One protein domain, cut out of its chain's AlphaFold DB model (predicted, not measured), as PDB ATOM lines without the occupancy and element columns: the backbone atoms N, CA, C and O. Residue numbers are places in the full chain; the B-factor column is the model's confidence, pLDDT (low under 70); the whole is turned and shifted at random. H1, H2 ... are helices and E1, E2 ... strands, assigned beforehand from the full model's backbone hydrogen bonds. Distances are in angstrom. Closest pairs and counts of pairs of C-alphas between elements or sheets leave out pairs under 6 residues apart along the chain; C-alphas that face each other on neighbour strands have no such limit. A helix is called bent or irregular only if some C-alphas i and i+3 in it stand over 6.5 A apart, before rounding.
ATOM      1  N   ALA A  28     -33.305 -31.566   0.157       88.81
ATOM      2  CA  ALA A  28     -33.225 -32.815  -0.588       88.81
ATOM      3  C   ALA A  28     -32.476 -33.895   0.213       88.81
ATOM      4  O   ALA A  28     -31.525 -33.586   0.932       88.81
ATOM      5  N   PRO A  29     -32.824 -35.182   0.055       85.06
ATOM      6  CA  PRO A  29     -32.076 -36.261   0.695       85.06
ATOM      7  C   PRO A  29     -30.649 -36.404   0.141       85.06
ATOM      8  O   PRO A  29     -29.803 -36.993   0.802       85.06
ATOM      9  N   PHE A  30     -30.346 -35.859  -1.041       88.06
ATOM     10  CA  PHE A  30     -29.004 -35.895  -1.619       88.06
ATOM     11  C   PHE A  30     -28.154 -34.692  -1.187       88.06
ATOM     12  O   PHE A  30     -28.611 -33.545  -1.195       88.06
ATOM     13  N   VAL A  31     -26.891 -34.958  -0.861       91.50
ATOM     14  CA  VAL A  31     -25.885 -33.959  -0.487       91.50
ATOM     15  C   VAL A  31     -24.669 -34.145  -1.374       91.50
ATOM     16  O   VAL A  31     -24.124 -35.239  -1.435       91.50
ATOM     17  N   GLN A  32     -24.206 -33.084  -2.029       91.62
ATOM     18  CA  GLN A  32     -22.992 -33.132  -2.843       91.62
ATOM     19  C   GLN A  32     -21.771 -32.667  -2.042       91.62
ATOM     20  O   GLN A  32     -21.871 -31.738  -1.242       91.62
ATOM     21  N   TRP A  33     -20.605 -33.266  -2.289       92.12
ATOM     22  CA  TRP A  33     -19.338 -32.717  -1.815       92.12
ATOM     23  C   TRP A  33     -18.674 -31.790  -2.819       92.12
ATOM     24  O   TRP A  33     -18.671 -32.042  -4.024       92.12
ATOM     25  N   LYS A  34     -18.062 -30.735  -2.286       94.00
ATOM     26  CA  LYS A  34     -17.125 -29.866  -2.995       94.00
ATOM     27  C   LYS A  34     -15.865 -29.694  -2.166       94.00
ATOM     28  O   LYS A  34     -15.947 -29.452  -0.967       94.00
ATOM     29  N   VAL A  35     -14.705 -29.832  -2.791       94.81
ATOM     30  CA  VAL A  35     -13.412 -29.724  -2.105       94.81
ATOM     31  C   VAL A  35     -12.923 -28.286  -2.169       94.81
ATOM     32  O   VAL A  35     -13.043 -27.635  -3.203       94.81
ATOM     33  N   LEU A  36     -12.367 -27.798  -1.066       97.06
ATOM     34  CA  LEU A  36     -11.734 -26.489  -0.977       97.06
ATOM     35  C   LEU A  36     -10.226 -26.686  -1.091       97.06
ATOM     36  O   LEU A  36      -9.615 -27.310  -0.223       97.06
ATOM     37  N   ILE A  37      -9.648 -26.189  -2.182       97.94
ATOM     38  CA  ILE A  37      -8.231 -26.366  -2.509       97.94
ATOM     39  C   ILE A  37      -7.574 -24.996  -2.514       97.94
ATOM     40  O   ILE A  37      -8.030 -24.118  -3.248       97.94
ATOM     41  N   ALA A  38      -6.510 -24.822  -1.737       98.56
ATOM     42  CA  ALA A  38      -5.783 -23.562  -1.663       98.56
ATOM     43  C   ALA A  38      -5.220 -23.157  -3.043       98.56
ATOM     44  O   ALA A  38      -4.572 -23.951  -3.733       98.56
ATOM     45  N   GLU A  39      -5.472 -21.916  -3.461       98.38
ATOM     46  CA  GLU A  39      -4.944 -21.316  -4.702       98.38
ATOM     47  C   GLU A  39      -3.628 -20.560  -4.455       98.38
ATOM     48  O   GLU A  39      -2.907 -20.219  -5.398       98.38
ATOM     49  N   GLU A  40      -3.302 -20.338  -3.186       97.88
ATOM     50  CA  GLU A  40      -2.125 -19.638  -2.691       97.88
ATOM     51  C   GLU A  40      -1.519 -20.387  -1.502       97.88
ATOM     52  O   GLU A  40      -2.183 -21.217  -0.883       97.88
ATOM     53  N   SER A  41      -0.254 -20.096  -1.200       98.38
ATOM     54  CA  SER A  41       0.353 -20.509   0.063       98.38
ATOM     55  C   SER A  41       0.160 -19.403   1.098       98.38
ATOM     56  O   SER A  41       0.301 -18.226   0.765       98.38
ATOM     57  N   ALA A  42      -0.132 -19.773   2.341       97.88
ATOM     58  CA  ALA A  42      -0.358 -18.837   3.434       97.88
ATOM     59  C   ALA A  42       0.301 -19.337   4.722       97.88
ATOM     60  O   ALA A  42       0.107 -20.485   5.127       97.88
ATOM     61  N   GLU A  43       1.049 -18.448   5.376       98.19
ATOM     62  CA  GLU A  43       1.481 -18.647   6.757       98.19
ATOM     63  C   GLU A  43       0.272 -18.498   7.676       98.19
ATOM     64  O   GLU A  43      -0.474 -17.516   7.601       98.19
ATOM     65  N   VAL A  44       0.076 -19.484   8.539       97.69
ATOM     66  CA  VAL A  44      -1.040 -19.548   9.471       97.69
ATOM     67  C   VAL A  44      -0.526 -19.596  10.901       97.69
ATOM     68  O   VAL A  44       0.498 -20.217  11.190       97.69
ATOM     69  N   LYS A  45      -1.252 -18.928  11.798       96.31
ATOM     70  CA  LYS A  45      -0.958 -18.892  13.230       96.31
ATOM     71  C   LYS A  45      -2.121 -19.457  14.020       96.31
ATOM     72  O   LYS A  45      -3.279 -19.155  13.728       96.31
ATOM     73  N   MET A  46      -1.815 -20.257  15.030       94.62
ATOM     74  CA  MET A  46      -2.802 -20.881  15.900       94.62
ATOM     75  C   MET A  46      -3.780 -19.842  16.469       94.62
ATOM     76  O   MET A  46      -3.374 -18.862  17.091       94.62
ATOM     77  N   GLY A  47      -5.080 -20.080  16.278       92.19
ATOM     78  CA  GLY A  47      -6.154 -19.208  16.761       92.19
ATOM     79  C   GLY A  47      -6.420 -17.951  15.922       92.19
ATOM     80  O   GLY A  47      -7.454 -17.318  16.122       92.19
ATOM     81  N   GLU A  48      -5.566 -17.606  14.953       95.44
ATOM     82  CA  GLU A  48      -5.798 -16.483  14.038       95.44
ATOM     83  C   GLU A  48      -6.494 -16.972  12.753       95.44
ATOM     84  O   GLU A  48      -5.848 -17.604  11.914       95.44
ATOM     85  N   PRO A  49      -7.801 -16.709  12.551       96.44
ATOM     86  CA  PRO A  49      -8.487 -17.101  11.329       96.44
ATOM     87  C   PRO A  49      -7.953 -16.329  10.118       96.44
ATOM     88  O   PRO A  49      -7.700 -15.124  10.186       96.44
ATOM     89  N   VAL A  50      -7.848 -17.022   8.986       97.38
ATOM     90  CA  VAL A  50      -7.351 -16.479   7.718       97.38
ATOM     91  C   VAL A  50      -8.344 -16.794   6.603       97.38
ATOM     92  O   VAL A  50      -8.802 -17.928   6.463       97.38
ATOM     93  N   ALA A  51      -8.673 -15.794   5.786       98.12
ATOM     94  CA  ALA A  51      -9.393 -16.007   4.535       98.12
ATOM     95  C   ALA A  51      -8.396 -16.449   3.453       98.12
ATOM     96  O   ALA A  51      -7.725 -15.614   2.855       98.12
ATOM     97  N   ILE A  52      -8.289 -17.757   3.219       98.50
ATOM     98  CA  ILE A  52      -7.366 -18.329   2.231       98.50
ATOM     99  C   ILE A  52      -8.069 -18.387   0.880       98.50
ATOM    100  O   ILE A  52      -9.160 -18.963   0.770       98.50
ATOM    101  N   LYS A  53      -7.452 -17.822  -0.159       98.56
ATOM    102  CA  LYS A  53      -7.962 -17.926  -1.526       98.56
ATOM    103  C   LYS A  53      -7.947 -19.379  -1.986       98.56
ATOM    104  O   LYS A  53      -6.947 -20.086  -1.851       98.56
ATOM    105  N   ILE A  54      -9.049 -19.819  -2.580       98.56
ATOM    106  CA  ILE A  54      -9.202 -21.183  -3.092       98.56
ATOM    107  C   ILE A  54      -9.414 -21.202  -4.601       98.56
ATOM    108  O   ILE A  54      -9.809 -20.199  -5.202       98.56
ATOM    109  N   ARG A  55      -9.207 -22.377  -5.203       97.75
ATOM    110  CA  ARG A  55      -9.762 -22.683  -6.524       97.75
ATOM    111  C   ARG A  55     -11.259 -22.426  -6.468       97.75
ATOM    112  O   ARG A  55     -11.938 -22.952  -5.585       97.75
ATOM    113  N   GLU A  56     -11.765 -21.606  -7.383       96.69
ATOM    114  CA  GLU A  56     -13.165 -21.199  -7.331       96.69
ATOM    115  C   GLU A  56     -14.105 -22.397  -7.379       96.69
ATOM    116  O   GLU A  56     -14.041 -23.224  -8.289       96.69
ATOM    117  N   VAL A  57     -15.043 -22.437  -6.437       95.56
ATOM    118  CA  VAL A  57     -16.063 -23.481  -6.394       95.56
ATOM    119  C   VAL A  57     -17.387 -22.886  -6.846       95.56
ATOM    120  O   VAL A  57     -17.955 -22.016  -6.181       95.56
ATOM    121  N   LYS A  58     -17.899 -23.368  -7.983       94.19
ATOM    122  CA  LYS A  58     -19.254 -23.042  -8.440       94.19
ATOM    123  C   LYS A  58     -20.273 -23.874  -7.671       94.19
ATOM    124  O   LYS A  58     -20.197 -25.105  -7.643       94.19
ATOM    125  N   ILE A  59     -21.218 -23.178  -7.061       93.75
ATOM    126  CA  ILE A  59     -22.294 -23.729  -6.252       93.75
ATOM    127  C   ILE A  59     -23.609 -23.492  -7.005       93.75
ATOM    128  O   ILE A  59     -23.897 -22.342  -7.344       93.75
ATOM    129  N   PRO A  60     -24.393 -24.546  -7.289       91.44
ATOM    130  CA  PRO A  60     -25.663 -24.404  -7.990       91.44
ATOM    131  C   PRO A  60     -26.654 -23.492  -7.261       91.44
ATOM    132  O   PRO A  60     -26.593 -23.330  -6.039       91.44
ATOM    133  N   GLU A  61     -27.607 -22.955  -8.015       91.31
ATOM    134  CA  GLU A  61     -28.829 -22.350  -7.484       91.31
ATOM    135  C   GLU A  61     -29.527 -23.265  -6.472       91.31
ATOM    136  O   GLU A  61     -29.391 -24.488  -6.517       91.31
ATOM    137  N   ASN A  62     -30.325 -22.675  -5.583       92.19
ATOM    138  CA  ASN A  62     -31.164 -23.409  -4.641       92.19
ATOM    139  C   ASN A  62     -30.360 -24.356  -3.739       92.19
ATOM    140  O   ASN A  62     -30.738 -25.506  -3.511       92.19
ATOM    141  N   THR A  63     -29.237 -23.872  -3.205       93.31
ATOM    142  CA  THR A  63     -28.384 -24.649  -2.301       93.31
ATOM    143  C   THR A  63     -27.971 -23.881  -1.050       93.31
ATOM    144  O   THR A  63     -27.839 -22.657  -1.046       93.31
ATOM    145  N   ILE A  64     -27.730 -24.635   0.023       95.25
ATOM    146  CA  ILE A  64     -27.067 -24.164   1.244       95.25
ATOM    147  C   ILE A  64     -25.812 -24.991   1.513       95.25
ATOM    148  O   ILE A  64     -25.702 -26.138   1.072       95.25
ATOM    149  N   LEU A  65     -24.874 -24.409   2.257       95.38
ATOM    150  CA  LEU A  65     -23.552 -24.980   2.495       95.38
ATOM    151  C   LEU A  65     -23.337 -25.283   3.978       95.38
ATOM    152  O   LEU A  65     -23.859 -24.584   4.850       95.38
ATOM    153  N   ALA A  66     -22.547 -26.320   4.252       94.38
ATOM    154  CA  ALA A  66     -21.913 -26.535   5.549       94.38
ATOM    155  C   ALA A  66     -20.559 -27.233   5.380       94.38
ATOM    156  O   ALA A  66     -20.474 -28.159   4.570       94.38
ATOM    157  N   PRO A  67     -19.516 -26.882   6.148       93.19
ATOM    158  CA  PRO A  67     -18.278 -27.637   6.151       93.19
ATOM    159  C   PRO A  67     -18.530 -29.049   6.683       93.19
ATOM    160  O   PRO A  67     -19.432 -29.313   7.494       93.19
ATOM    161  N   LEU A  68     -17.749 -29.998   6.187       90.25
ATOM    162  CA  LEU A  68     -17.597 -31.290   6.829       90.25
ATOM    163  C   LEU A  68     -16.980 -31.057   8.208       90.25
ATOM    164  O   LEU A  68     -16.022 -30.312   8.304       90.25
ATOM    165  N   SER A  69     -17.548 -31.663   9.249       90.88
ATOM    166  CA  SER A  69     -17.171 -31.373  10.639       90.88
ATOM    167  C   SER A  69     -16.255 -32.450  11.228       90.88
ATOM    168  O   SER A  69     -16.435 -32.871  12.370       90.88
ATOM    169  N   ILE A  70     -15.330 -32.936  10.403       91.81
ATOM    170  CA  ILE A  70     -14.197 -33.771  10.805       91.81
ATOM    171  C   ILE A  70     -12.977 -33.161  10.138       91.81
ATOM    172  O   ILE A  70     -12.937 -33.118   8.904       91.81
ATOM    173  N   MET A  71     -11.998 -32.767  10.945       92.69
ATOM    174  CA  MET A  71     -10.836 -32.004  10.508       92.69
ATOM    175  C   MET A  71     -10.125 -32.687   9.335       92.69
ATOM    176  O   MET A  71      -9.751 -33.861   9.408       92.69
ATOM    177  N   ARG A  72      -9.977 -31.959   8.218       91.50
ATOM    178  CA  ARG A  72      -9.410 -32.483   6.956       91.50
ATOM    179  C   ARG A  72      -8.019 -31.980   6.614       91.50
ATOM    180  O   ARG A  72      -7.415 -32.524   5.696       91.50
ATOM    181  N   HIS A  73      -7.516 -30.998   7.349       95.31
ATOM    182  CA  HIS A  73      -6.187 -30.448   7.149       95.31
ATOM    183  C   HIS A  73      -5.437 -30.452   8.475       95.31
ATOM    184  O   HIS A  73      -5.970 -29.982   9.468       95.31
ATOM    185  N   ALA A  74      -4.199 -30.943   8.509       94.88
ATOM    186  CA  ALA A  74      -3.413 -31.063   9.743       94.88
ATOM    187  C   ALA A  74      -3.299 -29.774  10.574       94.88
ATOM    188  O   ALA A  74      -3.298 -29.844  11.800       94.88
ATOM    189  N   LEU A  75      -3.194 -28.625   9.896       95.94
ATOM    190  CA  LEU A  75      -2.948 -27.330  10.538       95.94
ATOM    191  C   LEU A  75      -4.216 -26.639  11.060       95.94
ATOM    192  O   LEU A  75      -4.106 -25.646  11.769       95.94
ATOM    193  N   GLY A  76      -5.425 -27.099  10.716       95.25
ATOM    194  CA  GLY A  76      -6.651 -26.392  11.097       95.25
ATOM    195  C   GLY A  76      -7.913 -26.830  10.364       95.25
ATOM    196  O   GLY A  76      -7.952 -27.863   9.696       95.25
ATOM    197  N   THR A  77      -8.958 -26.018  10.498       95.38
ATOM    198  CA  THR A  77     -10.301 -26.321   9.999       95.38
ATOM    199  C   THR A  77     -10.907 -25.177   9.199       95.38
ATOM    200  O   THR A  77     -10.648 -24.012   9.482       95.38
ATOM    201  N   THR A  78     -11.750 -25.492   8.216       97.25
ATOM    202  CA  THR A  78     -12.575 -24.479   7.549       97.25
ATOM    203  C   THR A  78     -13.849 -24.249   8.359       97.25
ATOM    204  O   THR A  78     -14.722 -25.117   8.398       97.25
ATOM    205  N   ILE A  79     -13.980 -23.065   8.960       96.31
ATOM    206  CA  ILE A  79     -15.137 -22.695   9.792       96.31
ATOM    207  C   ILE A  79     -16.256 -22.014   9.007       96.31
ATOM    208  O   ILE A  79     -17.397 -22.030   9.453       96.31
ATOM    209  N   ASP A  80     -15.948 -21.429   7.849       97.62
ATOM    210  CA  ASP A  80     -16.910 -20.773   6.962       97.62
ATOM    211  C   ASP A  80     -16.299 -20.585   5.561       97.62
ATOM    212  O   ASP A  80     -15.133 -20.912   5.325       97.62
ATOM    213  N   VAL A  81     -17.060 -20.039   4.619       98.19
ATOM    214  CA  VAL A  81     -16.576 -19.669   3.288       98.19
ATOM    215  C   VAL A  81     -17.073 -18.295   2.857       98.19
ATOM    216  O   VAL A  81     -18.122 -17.826   3.296       98.19
ATOM    217  N   ILE A  82     -16.329 -17.655   1.957       97.81
ATOM    218  CA  ILE A  82     -16.676 -16.344   1.403       97.81
ATOM    219  C   ILE A  82     -17.035 -16.507  -0.073       97.81
ATOM    220  O   ILE A  82     -16.245 -17.006  -0.885       97.81
ATOM    221  N   GLU A  83     -18.242 -16.076  -0.424       95.94
ATOM    222  CA  GLU A  83     -18.689 -16.014  -1.810       95.94
ATOM    223  C   GLU A  83     -18.273 -14.704  -2.489       95.94
ATOM    224  O   GLU A  83     -17.963 -13.707  -1.841       95.94
ATOM    225  N   ARG A  84     -18.248 -14.703  -3.821       94.06
ATOM    226  CA  ARG A  84     -18.023 -13.488  -4.600       94.06
ATOM    227  C   ARG A  84     -19.248 -12.576  -4.490       94.06
ATOM    228  O   ARG A  84     -20.270 -12.846  -5.115       94.06
ATOM    229  N   GLY A  85     -19.109 -11.475  -3.757       91.62
ATOM    230  CA  GLY A  85     -20.205 -10.541  -3.511       91.62
ATOM    231  C   GLY A  85     -21.260 -11.144  -2.582       91.62
ATOM    232  O   GLY A  85     -20.926 -11.831  -1.622       91.62
ATOM    233  N   ILE A  86     -22.535 -10.876  -2.856       91.38
ATOM    234  CA  ILE A  86     -23.656 -11.457  -2.113       91.38
ATOM    235  C   ILE A  86     -24.708 -11.971  -3.090       91.38
ATOM    236  O   ILE A  86     -25.054 -11.283  -4.050       91.38
ATOM    237  N   SER A  87     -25.212 -13.178  -2.847       92.31
ATOM    238  CA  SER A  87     -26.227 -13.821  -3.683       92.31
ATOM    239  C   SER A  87     -27.423 -14.287  -2.851       92.31
ATOM    240  O   SER A  87     -27.316 -14.507  -1.635       92.31
ATOM    241  N   ARG A  88     -28.586 -14.446  -3.494       91.56
ATOM    242  CA  ARG A  88     -29.735 -15.106  -2.863       91.56
ATOM    243  C   ARG A  88     -29.590 -16.614  -2.987       91.56
ATOM    244  O   ARG A  88     -28.767 -17.128  -3.744       91.56
ATOM    245  N   VAL A  89     -30.392 -17.361  -2.235       91.81
ATOM    246  CA  VAL A  89     -30.333 -18.826  -2.294       91.81
ATOM    247  C   VAL A  89     -30.698 -19.349  -3.685       91.81
ATOM    248  O   VAL A  89     -30.068 -20.300  -4.136       91.81
ATOM    249  N   GLU A  90     -31.610 -18.671  -4.382       91.06
ATOM    250  CA  GLU A  90     -32.087 -18.988  -5.730       91.06
ATOM    251  C   GLU A  90     -31.048 -18.727  -6.829       91.06
ATOM    252  O   GLU A  90     -31.234 -19.182  -7.948       91.06
ATOM    253  N   ASP A  91     -29.957 -18.021  -6.532       93.12
ATOM    254  CA  ASP A  91     -28.934 -17.683  -7.521       93.12
ATOM    255  C   ASP A  91     -27.743 -18.669  -7.429       93.12
ATOM    256  O   ASP A  91     -27.415 -19.180  -6.348       93.12
ATOM    257  N   GLU A  92     -27.056 -18.936  -8.545       93.12
ATOM    258  CA  GLU A  92     -25.760 -19.632  -8.518       93.12
ATOM    259  C   GLU A  92     -24.717 -18.812  -7.742       93.12
ATOM    260  O   GLU A  92     -24.701 -17.580  -7.797       93.12
ATOM    261  N   LYS A  93     -23.809 -19.492  -7.034       94.75
ATOM    262  CA  LYS A  93     -22.792 -18.852  -6.184       94.75
ATOM    263  C   LYS A  93     -21.399 -19.259  -6.616       94.75
ATOM    264  O   LYS A  93     -21.168 -20.360  -7.113       94.75
ATOM    265  N   THR A  94     -20.439 -18.372  -6.398       96.62
ATOM    266  CA  THR A  94     -19.018 -18.678  -6.577       96.62
ATOM    267  C   THR A  94     -18.313 -18.479  -5.252       96.62
ATOM    268  O   THR A  94     -18.198 -17.346  -4.789       96.62
ATOM    269  N   ILE A  95     -17.823 -19.561  -4.657       97.88
ATOM    270  CA  ILE A  95     -16.998 -19.495  -3.453       97.88
ATOM    271  C   ILE A  95     -15.555 -19.224  -3.861       97.88
ATOM    272  O   ILE A  95     -15.031 -19.881  -4.763       97.88
ATOM    273  N   THR A  96     -14.939 -18.233  -3.219       98.00
ATOM    274  CA  THR A  96     -13.610 -17.715  -3.589       98.00
ATOM    275  C   THR A  96     -12.576 -17.857  -2.484       98.00
ATOM    276  O   THR A  96     -11.386 -17.935  -2.784       98.00
ATOM    277  N   HIS A  97     -13.014 -17.916  -1.224       98.44
ATOM    278  CA  HIS A  97     -12.130 -18.093  -0.077       98.44
ATOM    279  C   HIS A  97     -12.734 -19.083   0.918       98.44
ATOM    280  O   HIS A  97     -13.956 -19.140   1.090       98.44
ATOM    281  N   ALA A  98     -11.865 -19.824   1.595       98.31
ATOM    282  CA  ALA A  98     -12.203 -20.561   2.803       98.31
ATOM    283  C   ALA A  98     -11.765 -19.743   4.021       98.31
ATOM    284  O   ALA A  98     -10.655 -19.214   4.044       98.31
ATOM    285  N   VAL A  99     -12.623 -19.648   5.035       98.12
ATOM    286  CA  VAL A  99     -12.249 -19.094   6.337       98.12
ATOM    287  C   VAL A  99     -11.622 -20.226   7.139       98.12
ATOM    288  O   VAL A  99     -12.322 -21.091   7.670       98.12
ATOM    289  N   PHE A 100     -10.296 -20.246   7.174       97.88
ATOM    290  CA  PHE A 100      -9.501 -21.279   7.817       97.88
ATOM    291  C   PHE A 100      -9.108 -20.844   9.227       97.88
ATOM    292  O   PHE A 100      -8.565 -19.758   9.409       97.88
ATOM    293  N   LEU A 101      -9.376 -21.684  10.221       96.94
ATOM    294  CA  LEU A 101      -9.028 -21.475  11.619       96.94
ATOM    295  C   LEU A 101      -7.913 -22.458  12.025       96.94
ATOM    296  O   LEU A 101      -8.176 -23.663  12.141       96.94
ATOM    297  N   PRO A 102      -6.676 -21.976  12.235       96.31
ATOM    298  CA  PRO A 102      -5.533 -22.834  12.527       96.31
ATOM    299  C   PRO A 102      -5.528 -23.332  13.975       96.31
ATOM    300  O   PRO A 102      -5.802 -22.575  14.908       96.31
ATOM    301  N   VAL A 103      -5.165 -24.601  14.168       94.50
ATOM    302  CA  VAL A 103      -4.940 -25.235  15.485       94.50
ATOM    303  C   VAL A 103      -3.460 -25.309  15.858       94.50
ATOM    304  O   VAL A 103      -3.129 -25.733  16.958       94.50
ATOM    305  N   GLU A 104      -2.577 -24.957  14.930       93.44
ATOM    306  CA  GLU A 104      -1.130 -24.912  15.094       93.44
ATOM    307  C   GLU A 104      -0.543 -23.956  14.051       93.44
ATOM    308  O   GLU A 104      -1.168 -23.690  13.020       93.44
ATOM    309  N   ASP A 105       0.648 -23.437  14.333       96.69
ATOM    310  CA  ASP A 105       1.387 -22.607  13.388       96.69
ATOM    311  C   ASP A 105       1.919 -23.458  12.225       96.69
ATOM    312  O   ASP A 105       2.246 -24.640  12.389       96.69
ATOM    313  N   GLY A 106       2.051 -22.852  11.047       97.31
ATOM    314  CA  GLY A 106       2.686 -23.487   9.897       97.31
ATOM    315  C   GLY A 106       2.291 -22.843   8.577       97.31
ATOM    316  O   GLY A 106       1.768 -21.734   8.541       97.31
ATOM    317  N   THR A 107       2.494 -23.579   7.488       98.19
ATOM    318  CA  THR A 107       2.221 -23.095   6.134       98.19
ATOM    319  C   THR A 107       1.191 -23.988   5.454       98.19
ATOM    320  O   THR A 107       1.419 -25.187   5.249       98.19
ATOM    321  N   VAL A 108       0.061 -23.399   5.069       98.50
ATOM    322  CA  VAL A 108      -0.833 -23.987   4.066       98.50
ATOM    323  C   VAL A 108      -0.188 -23.753   2.705       98.50
ATOM    324  O   VAL A 108       0.140 -22.615   2.377       98.50
ATOM    325  N   GLU A 109       0.007 -24.801   1.908       98.50
ATOM    326  CA  GLU A 109       0.605 -24.684   0.579       98.50
ATOM    327  C   GLU A 109      -0.465 -24.629  -0.514       98.50
ATOM    328  O   GLU A 109      -1.520 -25.264  -0.429       98.50
ATOM    329  N   LYS A 110      -0.169 -23.914  -1.605       98.50
ATOM    330  CA  LYS A 110      -0.986 -23.973  -2.821       98.50
ATOM    331  C   LYS A 110      -1.194 -25.431  -3.250       98.50
ATOM    332  O   LYS A 110      -0.242 -26.180  -3.464       98.50
ATOM    333  N   GLY A 111      -2.451 -25.803  -3.475       98.00
ATOM    334  CA  GLY A 111      -2.855 -27.160  -3.831       98.00
ATOM    335  C   GLY A 111      -3.270 -28.030  -2.645       98.00
ATOM    336  O   GLY A 111      -3.786 -29.120  -2.890       98.00
ATOM    337  N   ASP A 112      -3.112 -27.574  -1.402       98.50
ATOM    338  CA  ASP A 112      -3.583 -28.297  -0.219       98.50
ATOM    339  C   ASP A 112      -5.118 -28.303  -0.135       98.50
ATOM    340  O   ASP A 112      -5.783 -27.297  -0.401       98.50
ATOM    341  N   ILE A 113      -5.694 -29.446   0.248       97.31
ATOM    342  CA  ILE A 113      -7.110 -29.546   0.618       97.31
ATOM    343  C   ILE A 113      -7.285 -28.950   2.010       97.31
ATOM    344  O   ILE A 113      -6.906 -29.568   3.001       97.31
ATOM    345  N   ILE A 114      -7.916 -27.784   2.095       97.06
ATOM    346  CA  ILE A 114      -8.128 -27.065   3.361       97.06
ATOM    347  C   ILE A 114      -9.535 -27.253   3.940       97.06
ATOM    348  O   ILE A 114      -9.808 -26.851   5.071       97.06
ATOM    349  N   GLY A 115     -10.430 -27.905   3.195       95.19
ATOM    350  CA  GLY A 115     -11.771 -28.239   3.659       95.19
ATOM    351  C   GLY A 115     -12.605 -28.992   2.626       95.19
ATOM    352  O   GLY A 115     -12.229 -29.140   1.462       95.19
ATOM    353  N   VAL A 116     -13.770 -29.464   3.062       94.50
ATOM    354  CA  VAL A 116     -14.793 -30.083   2.207       94.50
ATOM    355  C   VAL A 116     -16.141 -29.474   2.573       94.50
ATOM    356  O   VAL A 116     -16.504 -29.435   3.746       94.50
ATOM    357  N   LEU A 117     -16.895 -29.015   1.580       95.00
ATOM    358  CA  LEU A 117     -18.251 -28.503   1.731       95.00
ATOM    359  C   LEU A 117     -19.280 -29.582   1.419       95.00
ATOM    360  O   LEU A 117     -19.209 -30.253   0.392       95.00
ATOM    361  N   LYS A 118     -20.286 -29.680   2.283       94.81
ATOM    362  CA  LYS A 118     -21.573 -30.325   2.028       94.81
ATOM    363  C   LYS A 118     -22.489 -29.295   1.367       94.81
ATOM    364  O   LYS A 118     -22.812 -28.276   1.978       94.81
ATOM    365  N   VAL A 119     -22.909 -29.574   0.140       94.88
ATOM    366  CA  VAL A 119     -23.857 -28.779  -0.644       94.88
ATOM    367  C   VAL A 119     -25.220 -29.457  -0.556       94.88
ATOM    368  O   VAL A 119     -25.408 -30.562  -1.068       94.88
ATOM    369  N   PHE A 120     -26.163 -28.809   0.121       93.94
ATOM    370  CA  PHE A 120     -27.531 -29.295   0.278       93.94
ATOM    371  C   PHE A 120     -28.438 -28.569  -0.703       93.94
ATOM    372  O   PHE A 120     -28.496 -27.342  -0.680       93.94
ATOM    373  N   PHE A 121     -29.186 -29.316  -1.507       91.75
ATOM    374  CA  PHE A 121     -30.216 -28.748  -2.372       91.75
ATOM    375  C   PHE A 121     -31.465 -28.422  -1.550       91.75
ATOM    376  O   PHE A 121     -31.870 -29.201  -0.679       91.75
ATOM    377  N   VAL A 122     -32.057 -27.256  -1.803       92.25
ATOM    378  CA  VAL A 122     -33.199 -26.726  -1.057       92.25
ATOM    379  C   VAL A 122     -34.301 -26.217  -1.983       92.25
ATOM    380  O   VAL A 122     -34.044 -25.823  -3.107       92.25
ATOM    381  N   LYS A 123     -35.546 -26.202  -1.507       88.44
ATOM    382  CA  LYS A 123     -36.694 -25.594  -2.200       88.44
ATOM    383  C   LYS A 123     -37.387 -24.599  -1.275       88.44
ATOM    384  O   LYS A 123     -37.832 -24.991  -0.192       88.44
ATOM    385  N   THR A 124     -37.476 -23.332  -1.681       82.62
ATOM    386  CA  THR A 124     -38.069 -22.230  -0.890       82.62
ATOM    387  C   THR A 124     -39.544 -21.967  -1.228       82.62
ATOM    388  O   THR A 124     -40.311 -21.558  -0.348       82.62
ATOM    389  N   GLY A 125     -39.976 -22.274  -2.459       75.50
ATOM    390  CA  GLY A 125     -41.340 -22.064  -2.962       75.50
ATOM    391  C   GLY A 125     -42.426 -22.872  -2.236       75.50
ATOM    392  O   GLY A 125     -42.219 -24.011  -1.822       75.50
ATOM    393  N   MET A 126     -43.624 -22.297  -2.062       64.62
ATOM    394  CA  MET A 126     -44.717 -22.946  -1.316       64.62
ATOM    395  C   MET A 126     -45.190 -24.254  -1.967       64.62
ATOM    396  O   MET A 126     -45.366 -25.240  -1.255       64.62
ATOM    397  N   ILE A 127     -45.332 -24.257  -3.295       61.00
ATOM    398  CA  ILE A 127     -45.702 -25.419  -4.118       61.00
ATOM    399  C   ILE A 127     -44.559 -26.443  -4.127       61.00
ATOM    400  O   ILE A 127     -44.774 -27.620  -3.849       61.00
ATOM    401  N   ASP A 128     -43.322 -25.986  -4.312       59.94
ATOM    402  CA  ASP A 128     -42.122 -26.832  -4.335       59.94
ATOM    403  C   ASP A 128     -41.874 -27.564  -3.008       59.94
ATOM    404  O   ASP A 128     -41.387 -28.695  -2.968       59.94
ATOM    405  N   ARG A 129     -42.283 -26.956  -1.889       61.00
ATOM    406  CA  ARG A 129     -42.298 -27.612  -0.578       61.00
ATOM    407  C   ARG A 129     -43.422 -28.642  -0.434       61.00
ATOM    408  O   ARG A 129     -43.375 -29.410   0.510       61.00
ATOM    409  N   ILE A 130     -44.449 -28.687  -1.265       58.78
ATOM    410  CA  ILE A 130     -45.488 -29.726  -1.149       58.78
ATOM    411  C   ILE A 130     -45.092 -30.944  -1.984       58.78
ATOM    412  O   ILE A 130     -45.130 -32.062  -1.479       58.78
ATOM    413  N   PHE A 131     -44.624 -30.719  -3.213       56.78
ATOM    414  CA  PHE A 131     -44.356 -31.784  -4.183       56.78
ATOM    415  C   PHE A 131     -42.971 -32.446  -4.054       56.78
ATOM    416  O   PHE A 131     -42.723 -33.465  -4.690       56.78
ATOM    417  N   GLY A 132     -42.085 -31.932  -3.192       62.81
ATOM    418  CA  GLY A 132     -40.786 -32.556  -2.918       62.81
ATOM    419  C   GLY A 132     -39.749 -32.311  -4.019       62.81
ATOM    420  O   GLY A 132     -39.816 -31.312  -4.734       62.81
ATOM    421  N   PHE A 133     -38.744 -33.185  -4.108       64.44
ATOM    422  CA  PHE A 133     -37.691 -33.126  -5.130       64.44
ATOM    423  C   PHE A 133     -37.910 -34.221  -6.171       64.44
ATOM    424  O   PHE A 133     -38.194 -35.361  -5.811       64.44
ATOM    425  N   MET A 144     -13.291 -34.968 -10.525       89.06
ATOM    426  CA  MET A 144     -11.948 -35.480 -10.283       89.06
ATOM    427  C   MET A 144     -11.113 -34.357  -9.686       89.06
ATOM    428  O   MET A 144     -11.013 -33.278 -10.267       89.06
ATOM    429  N   VAL A 145     -10.515 -34.619  -8.530       89.94
ATOM    430  CA  VAL A 145      -9.720 -33.645  -7.787       89.94
ATOM    431  C   VAL A 145      -8.273 -34.102  -7.734       89.94
ATOM    432  O   VAL A 145      -7.988 -35.193  -7.240       89.94
ATOM    433  N   ASP A 146      -7.382 -33.229  -8.201       94.75
ATOM    434  CA  ASP A 146      -5.929 -33.323  -8.066       94.75
ATOM    435  C   ASP A 146      -5.454 -32.266  -7.050       94.75
ATOM    436  O   ASP A 146      -5.519 -31.054  -7.312       94.75
ATOM    437  N   ALA A 147      -5.028 -32.724  -5.870       96.56
ATOM    438  CA  ALA A 147      -4.677 -31.872  -4.729       96.56
ATOM    439  C   ALA A 147      -3.748 -32.596  -3.739       96.56
ATOM    440  O   ALA A 147      -3.506 -33.798  -3.862       96.56
ATOM    441  N   ASN A 148      -3.245 -31.876  -2.737       97.56
ATOM    442  CA  ASN A 148      -2.488 -32.465  -1.641       97.56
ATOM    443  C   ASN A 148      -3.406 -32.732  -0.439       97.56
ATOM    444  O   ASN A 148      -4.091 -31.834   0.053       97.56
ATOM    445  N   LEU A 149      -3.382 -33.958   0.067       96.50
ATOM    446  CA  LEU A 149      -3.955 -34.313   1.356       96.50
ATOM    447  C   LEU A 149      -2.909 -34.069   2.446       96.50
ATOM    448  O   LEU A 149      -1.812 -34.631   2.385       96.50
ATOM    449  N   VAL A 150      -3.262 -33.260   3.444       96.88
ATOM    450  CA  VAL A 150      -2.351 -32.850   4.517       96.88
ATOM    451  C   VAL A 150      -2.855 -33.363   5.857       96.88
ATOM    452  O   VAL A 150      -3.951 -33.010   6.292       96.88
ATOM    453  N   TYR A 151      -2.059 -34.186   6.533       95.44
ATOM    454  CA  TYR A 151      -2.456 -34.833   7.782       95.44
ATOM    455  C   TYR A 151      -1.270 -35.049   8.722       95.44
ATOM    456  O   TYR A 151      -0.115 -35.005   8.303       95.44
ATOM    457  N   ARG A 152      -1.552 -35.268  10.010       91.62
ATOM    458  CA  ARG A 152      -0.534 -35.631  11.004       91.62
ATOM    459  C   ARG A 152      -0.449 -37.145  11.110       91.62
ATOM    460  O   ARG A 152      -1.471 -37.820  11.202       91.62
ATOM    461  N   GLN A 153       0.765 -37.673  11.137       90.88
ATOM    462  CA  GLN A 153       1.027 -39.081  11.415       90.88
ATOM    463  C   GLN A 153       2.243 -39.177  12.325       90.88
ATOM    464  O   GLN A 153       3.318 -38.716  11.954       90.88
ATOM    465  N   ASN A 154       2.069 -39.748  13.520       88.31
ATOM    466  CA  ASN A 154       3.123 -39.857  14.536       88.31
ATOM    467  C   ASN A 154       3.779 -38.500  14.868       88.31
ATOM    468  O   ASN A 154       4.993 -38.398  14.998       88.31
ATOM    469  N   GLY A 155       2.974 -37.434  14.934       86.38
ATOM    470  CA  GLY A 155       3.450 -36.068  15.170       86.38
ATOM    471  C   GLY A 155       4.073 -35.375  13.953       86.38
ATOM    472  O   GLY A 155       4.247 -34.161  13.985       86.38
ATOM    473  N   GLU A 156       4.339 -36.074  12.850       92.94
ATOM    474  CA  GLU A 156       4.887 -35.478  11.628       92.94
ATOM    475  C   GLU A 156       3.784 -34.982  10.691       92.94
ATOM    476  O   GLU A 156       2.754 -35.638  10.517       92.94
ATOM    477  N   LEU A 157       4.016 -33.836  10.051       95.12
ATOM    478  CA  LEU A 157       3.162 -33.328   8.985       95.12
ATOM    479  C   LEU A 157       3.452 -34.110   7.696       95.12
ATOM    480  O   LEU A 157       4.574 -34.099   7.192       95.12
ATOM    481  N   LYS A 158       2.444 -34.795   7.158       96.88
ATOM    482  CA  LYS A 158       2.510 -35.500   5.875       96.88
ATOM    483  C   LYS A 158       1.710 -34.733   4.834       96.88
ATOM    484  O   LYS A 158       0.604 -34.272   5.112       96.88
ATOM    485  N   ARG A 159       2.266 -34.647   3.625       97.25
ATOM    486  CA  ARG A 159       1.621 -34.068   2.445       97.25
ATOM    487  C   ARG A 159       1.684 -35.081   1.307       97.25
ATOM    488  O   ARG A 159       2.762 -35.403   0.815       97.25
ATOM    489  N   GLU A 160       0.531 -35.609   0.919       96.44
ATOM    490  CA  GLU A 160       0.398 -36.651  -0.103       96.44
ATOM    491  C   GLU A 160      -0.383 -36.101  -1.295       96.44
ATOM    492  O   GLU A 160      -1.510 -35.634  -1.135       96.44
ATOM    493  N   LYS A 161       0.183 -36.178  -2.504       96.69
ATOM    494  CA  LYS A 161      -0.570 -35.869  -3.724       96.69
ATOM    495  C   LYS A 161      -1.595 -36.965  -3.969       96.69
ATOM    496  O   LYS A 161      -1.229 -38.129  -4.110       96.69
ATOM    497  N   ILE A 162      -2.858 -36.578  -4.072       94.88
ATOM    498  CA  ILE A 162      -3.954 -37.490  -4.365       94.88
ATOM    499  C   ILE A 162      -4.669 -37.068  -5.641       94.88
ATOM    500  O   ILE A 162      -4.819 -35.882  -5.936       94.88
ATOM    501  N   ARG A 163      -5.157 -38.076  -6.362       93.12
ATOM    502  CA  ARG A 163      -6.138 -37.924  -7.429       93.12
ATOM    503  C   ARG A 163      -7.345 -38.764  -7.064       93.12
ATOM    504  O   ARG A 163      -7.247 -39.989  -7.008       93.12
ATOM    505  N   THR A 164      -8.467 -38.130  -6.751       84.69
ATOM    506  CA  THR A 164      -9.648 -38.863  -6.287       84.69
ATOM    507  C   THR A 164     -10.941 -38.253  -6.793       84.69
ATOM    508  O   THR A 164     -11.005 -37.072  -7.135       84.69
ATOM    509  N   ARG A 165     -11.969 -39.095  -6.865       83.56
ATOM    510  CA  ARG A 165     -13.307 -38.705  -7.282       83.56
ATOM    511  C   ARG A 165     -14.082 -38.257  -6.054       83.56
ATOM    512  O   ARG A 165     -14.280 -39.048  -5.135       83.56
ATOM    513  N   PHE A 166     -14.562 -37.021  -6.062       76.69
ATOM    514  CA  PHE A 166     -15.537 -36.563  -5.081       76.69
ATOM    515  C   PHE A 166     -16.936 -36.642  -5.688       76.69
ATOM    516  O   PHE A 166     -17.211 -36.102  -6.762       76.69
ATOM    517  N   PHE A 167     -17.811 -37.361  -4.990       79.56
ATOM    518  CA  PHE A 167     -19.233 -37.495  -5.294       79.56
ATOM    519  C   PHE A 167     -20.059 -37.069  -4.068       79.56
ATOM    520  O   PHE A 167     -19.504 -36.703  -3.034       79.56
ATOM    521  N   GLY A 168     -21.383 -37.041  -4.200       84.00
ATOM    522  CA  GLY A 168     -22.285 -36.834  -3.074       84.00
ATOM    523  C   GLY A 168     -22.647 -38.118  -2.327       84.00
ATOM    524  O   GLY A 168     -22.064 -39.175  -2.527       84.00
ATOM    525  N   TYR A 169     -23.647 -38.022  -1.466       87.50
ATOM    526  CA  TYR A 169     -24.260 -39.159  -0.793       87.50
ATOM    527  C   TYR A 169     -25.739 -38.887  -0.551       87.50
ATOM    528  O   TYR A 169     -26.177 -37.733  -0.476       87.50
TER     529      TYR A 169
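Overview. This is residues 28 to 133 and 144 to 169 of the 430 residues of an uncharacterized protein of Archaeoglobi archaeon (UniProt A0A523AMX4). Three sheets are stacked partly face to face, with the strongly twisted sheet E1 E8 E4 in the middle, the strongly twisted sheet E3 E6 E5 over one side of it with strands crossed, and the bent hairpin E9 E10 over the other side near one end. The short pair E2 E7 lies at that same end, and at the opposite end residues 125 to 131, of which 128 to 131 belong to H1, stick out past E8. The printed part has 132 residues with ten named strands and one named helix, in the order E1 to E8, H1, E9, E10, and its class is mostly strand. The sheet orders are E1 E8 E4, E3 E6 E5, E2 E7 and E9 E10, each all antiparallel. The whole is compact, with a radius of gyration of the C-alphas of 16.0 A, but elongated, spanning 54 by 28 by 21 A.

Arrangement. The inner strand E8, residues 113 to 123, is antiparallel to the edge strands E1, residues 28 to 37, and E4, residues 63 to 67. N 34 and O 117 are 3.0 A apart, and N 66 and O 118 are 3.0 A apart, both within hydrogen-bond range. This sheet is strongly twisted, and so is the one formed by E3, residues 50 to 59, E6, residues 93 to 102, and E5, residues 76 to 83. Inner strand E6 is antiparallel to both neighbours, with N 52 and O 98 at 2.9 A and N 79 and O 99 at 2.9 A; E5 and E6 form a hairpin. The two sheets are face to face, the facing parts 9.7 A centre to centre and their strands at 43 degrees; the closest C-alphas of E5 and E8, those of Thr 78 and Gly 115, are 5.5 A apart. The hairpin of E9, residues 144 to 153, and E10, residues 156 to 166, has N 149 and O 160 at 2.8 A. It is face to face with the sheet E1 E8 E4, 11.7 A centre to centre, making a stack of sheets, three sheets face to face in turn; the closest C-alphas of E8 and E9, those of Ile 113 and Leu 149, are 5.8 A apart. E2, residues 42 to 44, and E7, residues 106 to 108, are antiparallel, with N 44 and O 106 at 2.8 A. H1, residues 128 to 131, is not on the sheet E1 E8 E4, but only just, with 4 pairs of C-alphas within 10 A. H1 is too short for any O i to N i+4 pair, and its 1 pair of O i to N i+3 is not within range.

Along the chain. E8 runs 30.0 A from C-alpha 113 at (-7.110, -29.546, 0.618) to C-alpha 123 at (-36.694, -25.594, -2.200). E1 spans 25.9 A from C-alpha 28 at (-33.225, -32.815, -0.588), and E4 spans 13.5 A. E3 spans 21.7 A and bends by 80 degrees at residue 55; E5 spans 20.5 A and bends by 55 degrees at residue 79; E6 spans 25.8 A and bends by 51 degrees at residue 96. E9 spans 25.5 A with a bend of 56 degrees at residue 147, and E10 spans 26.4 A with a bend of 74 degrees at residue 163, ending at C-alpha 166 at (-15.537, -36.563, -5.081). E2, E7 and H1 measure 6.1 A, 6.8 A and 5.4 A.

Size, cuts and confidence. The two C-alphas farthest apart are those of Ile 127 and Asn 154, at 54.2 A. Residues 134 to 143 are not printed, and C-alphas 133 and 144 are 26.4 A apart across the cut, which lies in the link from H1 to E9. Of the links that are printed whole, E4 to E5 and E5 to E6 are short and the others tight. The mean pLDDT of the printed part is 92.0, and residues 126 to 133 are under 70.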